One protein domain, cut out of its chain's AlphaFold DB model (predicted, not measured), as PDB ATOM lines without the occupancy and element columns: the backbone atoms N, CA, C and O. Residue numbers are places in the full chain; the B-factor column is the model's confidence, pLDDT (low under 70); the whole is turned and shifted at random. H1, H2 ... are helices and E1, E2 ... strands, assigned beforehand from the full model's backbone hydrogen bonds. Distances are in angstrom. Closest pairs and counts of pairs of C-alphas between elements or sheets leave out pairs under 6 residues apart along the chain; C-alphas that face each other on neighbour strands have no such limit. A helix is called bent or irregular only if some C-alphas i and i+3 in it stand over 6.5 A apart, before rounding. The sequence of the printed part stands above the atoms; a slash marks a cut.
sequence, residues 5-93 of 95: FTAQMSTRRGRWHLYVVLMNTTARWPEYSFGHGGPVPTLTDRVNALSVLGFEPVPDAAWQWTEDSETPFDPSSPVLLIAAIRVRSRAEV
ATOM      1  N   PHE A   5      22.183  31.941  28.683       94.69
ATOM      2  CA  PHE A   5      23.217  31.825  29.702       94.69
ATOM      3  C   PHE A   5      22.635  32.158  31.073       94.69
ATOM      4  O   PHE A   5      21.585  32.793  31.195       94.69
ATOM      5  N   THR A   6      23.363  31.786  32.122       96.75
ATOM      6  CA  THR A   6      23.056  32.220  33.485       96.75
ATOM      7  C   THR A   6      23.994  33.352  33.861       96.75
ATOM      8  O   THR A   6      25.210  33.170  33.889       96.75
ATOM      9  N   ALA A   7      23.436  34.512  34.191       97.81
ATOM     10  CA  ALA A   7      24.175  35.540  34.903       97.81
ATOM     11  C   ALA A   7      24.017  35.323  36.408       97.81
ATOM     12  O   ALA A   7      22.911  35.056  36.883       97.81
ATOM     13  N   GLN A   8      25.113  35.446  37.150       97.31
ATOM     14  CA  GLN A   8      25.115  35.406  38.604       97.31
ATOM     15  C   GLN A   8      25.662  36.702  39.179       97.31
ATOM     16  O   GLN A   8      26.595  37.295  38.642       97.31
ATOM     17  N   MET A   9      25.088  37.124  40.297       96.19
ATOM     18  CA  MET A   9      25.552  38.253  41.078       96.19
ATOM     19  C   MET A   9      25.823  37.789  42.503       96.19
ATOM     20  O   MET A   9      24.953  37.190  43.120       96.19
ATOM     21  N   SER A  10      27.001  38.071  43.042       93.31
ATOM     22  CA  SER A  10      27.329  37.721  44.423       93.31
ATOM     23  C   SER A  10      28.087  38.836  45.119       93.31
ATOM     24  O   SER A  10      28.751  39.666  44.486       93.31
ATOM     25  N   THR A  11      27.968  38.861  46.442       88.62
ATOM     26  CA  THR A  11      28.838  39.669  47.293       88.62
ATOM     27  C   THR A  11      30.026  38.829  47.745       88.62
ATOM     28  O   THR A  11      29.863  37.694  48.184       88.62
ATOM     29  N   ARG A  12      31.241  39.363  47.623       78.50
ATOM     30  CA  ARG A  12      32.454  38.742  48.169       78.50
ATOM     31  C   ARG A  12      33.322  39.819  48.789       78.50
ATOM     32  O   ARG A  12      33.654  40.796  48.118       78.50
ATOM     33  N   ARG A  13      33.711  39.652  50.061       78.75
ATOM     34  CA  ARG A  13      34.507  40.653  50.803       78.75
ATOM     35  C   ARG A  13      33.912  42.073  50.716       78.75
ATOM     36  O   ARG A  13      34.638  43.046  50.509       78.75
ATOM     37  N   GLY A  14      32.583  42.179  50.797       79.00
ATOM     38  CA  GLY A  14      31.852  43.452  50.740       79.00
ATOM     39  C   GLY A  14      31.831  44.138  49.367       79.00
ATOM     40  O   GLY A  14      31.600  45.346  49.289       79.00
ATOM     41  N   ARG A  15      32.112  43.402  48.286       87.94
ATOM     42  CA  ARG A  15      32.029  43.893  46.906       87.94
ATOM     43  C   ARG A  15      30.986  43.106  46.136       87.94
ATOM     44  O   ARG A  15      31.021  41.878  46.147       87.94
ATOM     45  N   TRP A  16      30.118  43.813  45.425       93.25
ATOM     46  CA  TRP A  16      29.178  43.190  44.502       93.25
ATOM     47  C   TRP A  16      29.840  42.955  43.145       93.25
ATOM     48  O   TRP A  16      30.465  43.853  42.568       93.25
ATOM     49  N   HIS A  17      29.666  41.743  42.631       94.56
ATOM     50  CA  HIS A  17      30.143  41.318  41.323       94.56
ATOM     51  C   HIS A  17      29.004  40.670  40.554       94.56
ATOM     52  O   HIS A  17      28.252  39.890  41.127       94.56
ATOM     53  N   LEU A  18      28.903  40.975  39.266       96.62
ATOM     54  CA  LEU A  18      28.018  40.324  38.307       96.62
ATOM     55  C   LEU A  18      28.878  39.634  37.255       96.62
ATOM     56  O   LEU A  18      29.813  40.244  36.749       96.62
ATOM     57  N   TYR A  19      28.563  38.397  36.898       96.50
ATOM     58  CA  TYR A  19      29.269  37.670  35.850       96.50
ATOM     59  C   TYR A  19      28.331  36.745  35.081       96.50
ATOM     60  O   TYR A  19      27.290  36.337  35.595       96.50
ATOM     61  N   VAL A  20      28.694  36.416  33.841       96.62
ATOM     62  CA  VAL A  20      27.928  35.490  32.994       96.62
ATOM     63  C   VAL A  20      28.667  34.165  32.890       96.62
ATOM     64  O   VAL A  20      29.822  34.113  32.473       96.62
ATOM     65  N   VAL A  21      27.995  33.089  33.291       93.50
ATOM     66  CA  VAL A  21      28.559  31.742  33.330       93.50
ATOM     67  C   VAL A  21      28.620  31.179  31.916       93.50
ATOM     68  O   VAL A  21      27.591  30.902  31.297       93.50
ATOM     69  N   LEU A  22      29.840  30.979  31.420       90.50
ATOM     70  CA  LEU A  22      30.103  30.331  30.140       90.50
ATOM     71  C   LEU A  22      30.655  28.928  30.410       90.50
ATOM     72  O   LEU A  22      31.797  28.768  30.842       90.50
ATOM     73  N   MET A  23      29.831  27.905  30.189       86.44
ATOM     74  CA  MET A  23      30.258  26.513  30.349       86.44
ATOM     75  C   MET A  23      31.143  26.074  29.177       86.44
ATOM     76  O   MET A  23      31.042  26.610  28.076       86.44
ATOM     77  N   ASN A  24      31.994  25.070  29.407       86.50
ATOM     78  CA  ASN A  24      32.847  24.440  28.387       86.50
ATOM     79  C   ASN A  24      33.828  25.392  27.675       86.50
ATOM     80  O   ASN A  24      34.196  25.159  26.525       86.50
ATOM     81  N   THR A  25      34.279  26.450  28.352       86.44
ATOM     82  CA  THR A  25      35.313  27.357  27.841       86.44
ATOM     83  C   THR A  25      36.411  27.586  28.872       86.44
ATOM     84  O   THR A  25      36.173  27.536  30.077       86.44
ATOM     85  N   THR A  26      37.624  27.846  28.388       89.44
ATOM     86  CA  THR A  26      38.753  28.333  29.197       89.44
ATOM     87  C   THR A  26      38.849  29.857  29.192       89.44
ATOM     88  O   THR A  26      39.663  30.427  29.919       89.44
ATOM     89  N   ALA A  27      38.034  30.529  28.371       88.62
ATOM     90  CA  ALA A  27      37.971  31.977  28.350       88.62
ATOM     91  C   ALA A  27      37.475  32.505  29.698       88.62
ATOM     92  O   ALA A  27      36.583  31.934  30.330       88.62
ATOM     93  N   ARG A  28      38.041  33.637  30.119       90.62
ATOM     94  CA  ARG A  28      37.585  34.336  31.317       90.62
ATOM     95  C   ARG A  28      36.122  34.733  31.142       90.62
ATOM     96  O   ARG A  28      35.755  35.302  30.115       90.62
ATOM     97  N   TRP A  29      35.306  34.453  32.150       94.12
ATOM     98  CA  TRP A  29      33.905  34.856  32.134       94.12
ATOM     99  C   TRP A  29      33.771  36.385  32.105       94.12
ATOM    100  O   TRP A  29      34.541  37.069  32.789       94.12
ATOM    101  N   PRO A  30      32.811  36.929  31.333       95.12
ATOM    102  CA  PRO A  30      32.473  38.344  31.389       95.12
ATOM    103  C   PRO A  30      32.045  38.706  32.808       95.12
ATOM    104  O   PRO A  30      31.170  38.048  33.373       95.12
ATOM    105  N   GLU A  31      32.650  39.744  33.380       96.06
ATOM    106  CA  GLU A  31      32.384  40.183  34.748       96.06
ATOM    107  C   GLU A  31      32.336  41.709  34.865       96.06
ATOM    108  O   GLU A  31      33.046  42.436  34.168       96.06
ATOM    109  N   TYR A  32      31.515  42.189  35.790       95.56
ATOM    110  CA  TYR A  32      31.356  43.590  36.141       95.56
ATOM    111  C   TYR A  32      31.417  43.737  37.663       95.56
ATOM    112  O   TYR A  32      30.736  43.017  38.397       95.56
ATOM    113  N   SER A  33      32.230  44.673  38.156       93.75
ATOM    114  CA  SER A  33      32.291  45.006  39.582       93.75
ATOM    115  C   SER A  33      31.539  46.305  39.845       93.75
ATOM    116  O   SER A  33      31.812  47.318  39.207       93.75
ATOM    117  N   PHE A  34      30.641  46.292  40.828       91.56
ATOM    118  CA  PHE A  34      29.933  47.497  41.279       91.56
ATOM    119  C   PHE A  34      30.756  48.328  42.282       91.56
ATOM    120  O   PHE A  34      30.260  49.309  42.829       91.56
ATOM    121  N   GLY A  35      32.012  47.946  42.539       82.38
ATOM    122  CA  GLY A  35      32.869  48.590  43.530       82.38
ATOM    123  C   GLY A  35      32.655  48.072  44.957       82.38
ATOM    124  O   GLY A  35      32.142  46.975  45.183       82.38
ATOM    125  N   HIS A  36      33.128  48.851  45.929       73.12
ATOM    126  CA  HIS A  36      33.168  48.486  47.345       73.12
ATOM    127  C   HIS A  36      32.026  49.092  48.159       73.12
ATOM    128  O   HIS A  36      31.731  50.273  48.004       73.12
ATOM    129  N   GLY A  37      31.494  48.323  49.117       68.31
ATOM    130  CA  GLY A  37      30.783  48.863  50.285       68.31
ATOM    131  C   GLY A  37      29.433  49.528  50.006       68.31
ATOM    132  O   GLY A  37      28.927  50.242  50.866       68.31
ATOM    133  N   GLY A  38      28.859  49.313  48.821       77.19
ATOM    134  CA  GLY A  38      27.540  49.822  48.449       77.19
ATOM    135  C   GLY A  38      26.390  48.885  48.849       77.19
ATOM    136  O   GLY A  38      26.621  47.705  49.134       77.19
ATOM    137  N   PRO A  39      25.140  49.385  48.843       87.94
ATOM    138  CA  PRO A  39      23.952  48.547  48.997       87.94
ATOM    139  C   PRO A  39      23.860  47.504  47.871       87.94
ATOM    140  O   PRO A  39      24.608  47.547  46.893       87.94
ATOM    141  N   VAL A  40      22.914  46.568  47.991       91.44
ATOM    142  CA  VAL A  40      22.591  45.642  46.896       91.44
ATOM    143  C   VAL A  40      22.300  46.449  45.616       91.44
ATOM    144  O   VAL A  40      21.449  47.341  45.676       91.44
ATOM    145  N   PRO A  41      22.948  46.155  44.466       94.00
ATOM    146  CA  PRO A  41      22.728  46.897  43.225       94.00
ATOM    147  C   PRO A  41      21.251  46.926  42.834       94.00
ATOM    148  O   PRO A  41      20.552  45.914  42.975       94.00
ATOM    149  N   THR A  42      20.767  48.056  42.321       94.31
ATOM    150  CA  THR A  42      19.365  48.196  41.898       94.31
ATOM    151  C   THR A  42      19.075  47.367  40.643       94.31
ATOM    152  O   THR A  42      19.988  46.894  39.965       94.31
ATOM    153  N   LEU A  43      17.796  47.180  40.292       94.12
ATOM    154  CA  LEU A  43      17.439  46.502  39.037       94.12
ATOM    155  C   LEU A  43      18.010  47.234  37.811       94.12
ATOM    156  O   LEU A  43      18.498  46.582  36.890       94.12
ATOM    157  N   THR A  44      18.017  48.569  37.830       95.69
ATOM    158  CA  THR A  44      18.611  49.393  36.770       95.69
ATOM    159  C   THR A  44      20.121  49.190  36.674       95.69
ATOM    160  O   THR A  44      20.626  48.971  35.574       95.69
ATOM    161  N   ASP A  45      20.839  49.173  37.803       96.25
ATOM    162  CA  ASP A  45      22.289  48.920  37.810       96.25
ATOM    163  C   ASP A  45      22.622  47.554  37.208       96.25
ATOM    164  O   ASP A  45      23.551  47.427  36.413       96.25
ATOM    165  N   ARG A  46      21.831  46.529  37.548       96.75
ATOM    166  CA  ARG A  46      22.006  45.165  37.033       96.75
ATOM    167  C   ARG A  46      21.800  45.096  35.523       96.75
ATOM    168  O   ARG A  46      22.606  44.474  34.839       96.75
ATOM    169  N   VAL A  47      20.748  45.731  35.000       96.12
ATOM    170  CA  VAL A  47      20.480  45.772  33.551       96.12
ATOM    171  C   VAL A  47      21.586  46.526  32.812       96.12
ATOM    172  O   VAL A  47      22.073  46.045  31.791       96.12
ATOM    173  N   ASN A  48      22.041  47.661  33.350       97.00
ATOM    174  CA  ASN A  48      23.144  48.421  32.764       97.00
ATOM    175  C   ASN A  48      24.444  47.608  32.749       97.00
ATOM    176  O   ASN A  48      25.123  47.560  31.726       97.00
ATOM    177  N   ALA A  49      24.765  46.921  33.846       97.31
ATOM    178  CA  ALA A  49      25.940  46.063  33.927       97.31
ATOM    179  C   ALA A  49      25.867  44.886  32.935       97.31
ATOM    180  O   ALA A  49      26.845  44.621  32.243       97.31
ATOM    181  N   LEU A  50      24.711  44.224  32.792       97.56
ATOM    182  CA  LEU A  50      24.515  43.189  31.765       97.56
ATOM    183  C   LEU A  50      24.726  43.741  30.350       97.56
ATOM    184  O   LEU A  50      25.424  43.115  29.554       97.56
ATOM    185  N   SER A  51      24.195  44.933  30.068       96.50
ATOM    186  CA  SER A  51      24.366  45.608  28.777       96.50
ATOM    187  C   SER A  51      25.843  45.891  28.473       96.50
ATOM    188  O   SER A  51      26.305  45.608  27.368       96.50
ATOM    189  N   VAL A  52      26.616  46.351  29.469       97.00
ATOM    190  CA  VAL A  52      28.079  46.529  29.357       97.00
ATOM    191  C   VAL A  52      28.786  45.210  29.033       97.00
ATOM    192  O   VAL A  52      29.739  45.204  28.257       97.00
ATOM    193  N   LEU A  53      28.308  44.088  29.577       96.19
ATOM    194  CA  LEU A  53      28.840  42.754  29.280       96.19
ATOM    195  C   LEU A  53      28.360  42.183  27.933       96.19
ATOM    196  O   LEU A  53      28.809  41.105  27.553       96.19
ATOM    197  N   GLY A  54      27.477  42.877  27.206       95.81
ATOM    198  CA  GLY A  54      26.927  42.424  25.925       95.81
ATOM    199  C   GLY A  54      25.726  41.482  26.045       95.81
ATOM    200  O   GLY A  54      25.385  40.797  25.079       95.81
ATOM    201  N   PHE A  55      25.070  41.450  27.205       95.94
ATOM    202  CA  PHE A  55      23.929  40.582  27.485       95.94
ATOM    203  C   PHE A  55      22.682  41.384  27.851       95.94
ATOM    204  O   PHE A  55      22.744  42.524  28.308       95.94
ATOM    205  N   GLU A  56      21.527  40.752  27.697       96.19
ATOM    206  CA  GLU A  56      20.260  41.250  28.222       96.19
ATOM    207  C   GLU A  56      19.476  40.117  28.897       96.19
ATOM    208  O   GLU A  56      19.643  38.953  28.515       96.19
ATOM    209  N   PRO A  57      18.635  40.413  29.904       96.56
ATOM    210  CA  PRO A  57      17.734  39.416  30.467       96.56
ATOM    211  C   PRO A  57      16.838  38.802  29.390       96.56
ATOM    212  O   PRO A  57      16.348  39.501  28.501       96.56
ATOM    213  N   VAL A  58      16.589  37.499  29.491       95.88
ATOM    214  CA  VAL A  58      15.522  36.859  28.710       95.88
ATOM    215  C   VAL A  58      14.177  37.482  29.131       95.88
ATOM    216  O   VAL A  58      14.018  37.795  30.316       95.88
ATOM    217  N   PRO A  59      13.208  37.681  28.211       92.56
ATOM    218  CA  PRO A  59      11.868  38.129  28.584       92.56
ATOM    219  C   PRO A  59      11.295  37.296  29.737       92.56
ATOM    220  O   PRO A  59      11.476  36.080  29.782       92.56
ATOM    221  N   ASP A  60      10.664  37.970  30.697       91.81
ATOM    222  CA  ASP A  60      10.076  37.378  31.908       91.81
ATOM    223  C   ASP A  60      11.060  36.640  32.840       91.81
ATOM    224  O   ASP A  60      10.651  36.002  33.813       91.81
ATOM    225  N   ALA A  61      12.375  36.733  32.602       95.19
ATOM    226  CA  ALA A  61      13.359  36.216  33.541       95.19
ATOM    227  C   ALA A  61      13.374  37.063  34.821       95.19
ATOM    228  O   ALA A  61      13.513  38.285  34.790       95.19
ATOM    229  N   ALA A  62      13.279  36.388  35.963       95.56
ATOM    230  CA  ALA A  62      13.366  37.006  37.276       95.56
ATOM    231  C   ALA A  62      14.693  36.663  37.958       95.56
ATOM    232  O   ALA A  62      15.265  35.590  37.751       95.56
ATOM    233  N   TRP A  63      15.154  37.578  38.808       97.25
ATOM    234  CA  TRP A  63      16.261  37.315  39.717       97.25
ATOM    235  C   TRP A  63      15.816  36.348  40.810       97.25
ATOM    236  O   TRP A  63      14.893  36.648  41.565       97.25
ATOM    237  N   GLN A  64      16.507  35.221  40.918       97.75
ATOM    238  CA  GLN A  64      16.359  34.277  42.021       97.75
ATOM    239  C   GLN A  64      17.478  34.509  43.025       97.75
ATOM    240  O   GLN A  64      18.637  34.559  42.623       97.75
ATOM    241  N   TRP A  65      17.130  34.662  44.301       96.62
ATOM    242  CA  TRP A  65      18.084  34.888  45.385       96.62
ATOM    243  C   TRP A  65      18.290  33.623  46.207       96.62
ATOM    244  O   TRP A  65      17.353  32.868  46.460       96.62
ATOM    245  N   THR A  66      19.526  33.404  46.628       95.44
ATOM    246  CA  THR A  66      19.944  32.286  47.466       95.44
ATOM    247  C   THR A  66      20.944  32.794  48.494       95.44
ATOM    248  O   THR A  66      21.829  33.593  48.177       95.44
ATOM    249  N   GLU A  67      20.769  32.345  49.728       93.50
ATOM    250  CA  GLU A  67      21.710  32.570  50.819       93.50
ATOM    251  C   GLU A  67      22.735  31.433  50.849       93.50
ATOM    252  O   GLU A  67      22.391  30.274  50.612       93.50
ATOM    253  N   ASP A  68      23.986  31.767  51.145       91.25
ATOM    254  CA  ASP A  68      25.071  30.811  51.365       91.25
ATOM    255  C   ASP A  68      25.960  31.290  52.526       91.25
ATOM    256  O   ASP A  68      25.840  32.423  52.994       91.25
ATOM    257  N   SER A  69      26.858  30.439  53.009       90.75
ATOM    258  CA  SER A  69      27.844  30.790  54.035       90.75
ATOM    259  C   SER A  69      29.145  31.263  53.387       90.75
ATOM    260  O   SER A  69      29.679  30.596  52.502       90.75
ATOM    261  N   GLU A  70      29.707  32.388  53.841       87.62
ATOM    262  CA  GLU A  70      31.036  32.837  53.383       87.62
ATOM    263  C   GLU A  70      32.142  31.823  53.699       87.62
ATOM    264  O   GLU A  70      33.045  31.604  52.888       87.62
ATOM    265  N   THR A  71      32.045  31.189  54.865       90.00
ATOM    266  CA  THR A  71      32.900  30.089  55.303       90.00
ATOM    267  C   THR A  71      32.074  28.803  55.311       90.00
ATOM    268  O   THR A  71      31.185  28.655  56.153       90.00
ATOM    269  N   PRO A  72      32.336  27.861  54.387       88.88
ATOM    270  CA  PRO A  72      31.592  26.610  54.320       88.88
ATOM    271  C   PRO A  72      31.647  25.841  55.643       88.88
ATOM    272  O   PRO A  72      32.718  25.688  56.230       88.88
ATOM    273  N   PHE A  73      30.496  25.317  56.070       89.75
ATOM    274  CA  PHE A  73      30.324  24.505  57.285       89.75
ATOM    275  C   PHE A  73      30.556  25.229  58.625       89.75
ATOM    276  O   PHE A  73      30.510  24.576  59.668       89.75
ATOM    277  N   ASP A  74      30.755  26.549  58.627       92.94
ATOM    278  CA  ASP A  74      30.829  27.350  59.851       92.94
ATOM    279  C   ASP A  74      29.467  28.013  60.142       92.94
ATOM    280  O   ASP A  74      29.070  28.930  59.421       92.94
ATOM    281  N   PRO A  75      28.741  27.604  61.202       91.19
ATOM    282  CA  PRO A  75      27.436  28.177  61.535       91.19
ATOM    283  C   PRO A  75      27.507  29.636  62.019       91.19
ATOM    284  O   PRO A  75      26.471  30.289  62.119       91.19
ATOM    285  N   SER A  76      28.699  30.143  62.342       93.56
ATOM    286  CA  SER A  76      28.932  31.547  62.703       93.56
ATOM    287  C   SER A  76      29.358  32.416  61.517       93.56
ATOM    288  O   SER A  76      29.552  33.624  61.672       93.56
ATOM    289  N   SER A  77      29.485  31.816  60.328       91.06
ATOM    290  CA  SER A  77      29.862  32.525  59.115       91.06
ATOM    291  C   SER A  77      28.865  33.639  58.778       91.06
ATOM    292  O   SER A  77      27.652  33.423  58.843       91.06
ATOM    293  N   PRO A  78      29.340  34.800  58.292       88.75
ATOM    294  CA  PRO A  78      28.483  35.753  57.605       88.75
ATOM    295  C   PRO A  78      27.715  35.098  56.449       88.75
ATOM    296  O   PRO A  78      28.241  34.214  55.758       88.75
ATOM    297  N   VAL A  79      26.487  35.575  56.230       89.19
ATOM    298  CA  VAL A  79      25.652  35.191  55.086       89.19
ATOM    299  C   VAL A  79      26.150  35.903  53.831       89.19
ATOM    300  O   VAL A  79      26.286  37.129  53.802       89.19
ATOM    301  N   LEU A  80      26.379  35.134  52.771       88.88
ATOM    302  CA  LEU A  80      26.551  35.627  51.413       88.88
ATOM    303  C   LEU A  80      25.227  35.554  50.667       88.88
ATOM    304  O   LEU A  80      24.488  34.579  50.758       88.88
ATOM    305  N   LEU A  81      24.961  36.584  49.874       91.38
ATOM    306  CA  LEU A  81      23.827  36.608  48.964       91.38
ATOM    307  C   LEU A  81      24.309  36.358  47.540       91.38
ATOM    308  O   LEU A  81      25.203  37.053  47.042       91.38
ATOM    309  N   ILE A  82      23.678  35.387  46.890       94.38
ATOM    310  CA  ILE A  82      23.885  35.029  45.492       94.38
ATOM    311  C   ILE A  82      22.554  35.231  44.768       94.38
ATOM    312  O   ILE A  82      21.505  34.811  45.247       94.38
ATOM    313  N   ALA A  83      22.586  35.882  43.613       97.12
ATOM    314  CA  ALA A  83      21.437  36.055  42.743       97.12
ATOM    315  C   ALA A  83      21.727  35.459  41.368       97.12
ATOM    316  O   ALA A  83      22.843  35.590  40.873       97.12
ATOM    317  N   ALA A  84      20.731  34.862  40.720       97.88
ATOM    318  CA  ALA A  84      20.856  34.327  39.368       97.88
ATOM    319  C   ALA A  84      19.695  34.771  38.472       97.88
ATOM    320  O   ALA A  84      18.559  34.894  38.931       97.88
ATOM    321  N   ILE A  85      19.975  34.985  37.187       98.12
ATOM    322  CA  ILE A  85      18.974  35.290  36.158       98.12
ATOM    323  C   ILE A  85      19.388  34.680  34.814       98.12
ATOM    324  O   ILE A  85      20.577  34.521  34.529       98.12
ATOM    325  N   ARG A  86      18.403  34.353  33.974       97.44
ATOM    326  CA  ARG A  86      18.637  33.940  32.585       97.44
ATOM    327  C   ARG A  86      18.874  35.155  31.694       97.44
ATOM    328  O   ARG A  86      18.111  36.121  31.740       97.44
ATOM    329  N   VAL A  87      19.907  35.085  30.866       96.81
ATOM    330  CA  VAL A  87      20.298  36.143  29.928       96.81
ATOM    331  C   VAL A  87      20.554  35.567  28.542       96.81
ATOM    332  O   VAL A  87      20.768  34.369  28.387       96.81
ATOM    333  N   ARG A  88      20.563  36.432  27.533       94.62
ATOM    334  CA  ARG A  88      20.922  36.103  26.150       94.62
ATOM    335  C   ARG A  88      21.920  37.118  25.603       94.62
ATOM    336  O   ARG A  88      21.975  38.253  26.081       94.62
ATOM    337  N   SER A  89      22.714  36.707  24.617       92.75
ATOM    338  CA  SER A  89      23.661  37.595  23.933       92.75
ATOM    339  C   SER A  89      22.920  38.649  23.113       92.75
ATOM    340  O   SER A  89      22.052  38.315  22.308       92.75
ATOM    341  N   ARG A  90      23.289  39.927  23.255       87.94
ATOM    342  CA  ARG A  90      22.700  41.017  22.460       87.94
ATOM    343  C   ARG A  90      23.098  40.943  20.983       87.94
ATOM    344  O   ARG A  90      22.301  41.308  20.123       87.94
ATOM    345  N   ALA A  91      24.305  40.461  20.684       80.94
ATOM    346  CA  ALA A  91      24.787  40.326  19.308       80.94
ATOM    347  C   ALA A  91      23.957  39.317  18.497       80.94
ATOM    348  O   ALA A  91      23.779  39.488  17.298       80.94
ATOM    349  N   GLU A  92      23.418  38.293  19.161       67.81
ATOM    350  CA  GLU A  92      22.617  37.239  18.532       67.81
ATOM    351  C   GLU A  92      21.123  37.595  18.434       67.81
ATOM    352  O   GLU A  92      20.394  36.947  17.694       67.81
ATOM    353  N   VAL A  93      20.658  38.610  19.171       59.16
ATOM    354  CA  VAL A  93      19.266  39.108  19.132       59.16
ATOM    355  C   VAL A  93      19.043  40.105  17.986       59.16
ATOM    356  O   VAL A  93      17.910  40.312  17.564       59.16
TER     357      VAL A  93
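This is residues 5 to 93 of the 95 residues of an uncharacterized protein of Streptomyces sp. XY006 (UniProt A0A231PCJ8). One strongly twisted antiparallel sheet of six strands curls round the helix H1. The long bent strand E6 runs through the sheet, with E5 and E4 one after the other along one side of it and the row E1, E2, E3 on the other. The printed part has 89 residues, with two named helices and six named strands in the order E1 E2 E3 H1 E4 E5 E6 H2, mixed in class. It is compact, with a radius of gyration of the C-alphas of 13.7 A, and only just elongated, spanning 45 by 30 by 24 A.

E1, residues 5 to 12, and E2, residues 15 to 21, form a hairpin, with N 8 and O 19 within hydrogen-bond range at 2.8 A. E3, residues 31 to 36, continues a meander, each strand the antiparallel neighbour of the one before, with N 32 and O 18 2.8 A apart. H1, residues 43 to 52, is on the sheet; its closest C-alpha pair with E3 is Ala 49 and Tyr 32, 6.4 A. Every O i to N i+4 pair of H1 is within hydrogen-bond range. E6, residues 79 to 89, bends by 52 degrees at residue 86. On one side it has E4, residues 55 to 57, with N 88 and O 56 2.9 A apart, and E5, residues 64 to 69, with N 66 and O 82 2.8 A apart; E5 and E6 form a hairpin. On the other side is E1, with N 7 and O 85 2.9 A apart. H2, residues 90 to 93, only grazes the sheet and is too short for an O i to N i+4 pair.

E1 begins at C-alpha 5 (23.217, 31.825, 29.702) and measures 21.8 A. H1 measures 14.4 A. E6 measures 31.3 A and ends at C-alpha 89 (23.661, 37.595, 23.933).

The C-alphas farthest apart, of Ser 76 and Val 93, are 45.3 A apart. The printed part has no cut and no long link. Residues 37 and 92 to 93 are under pLDDT 70.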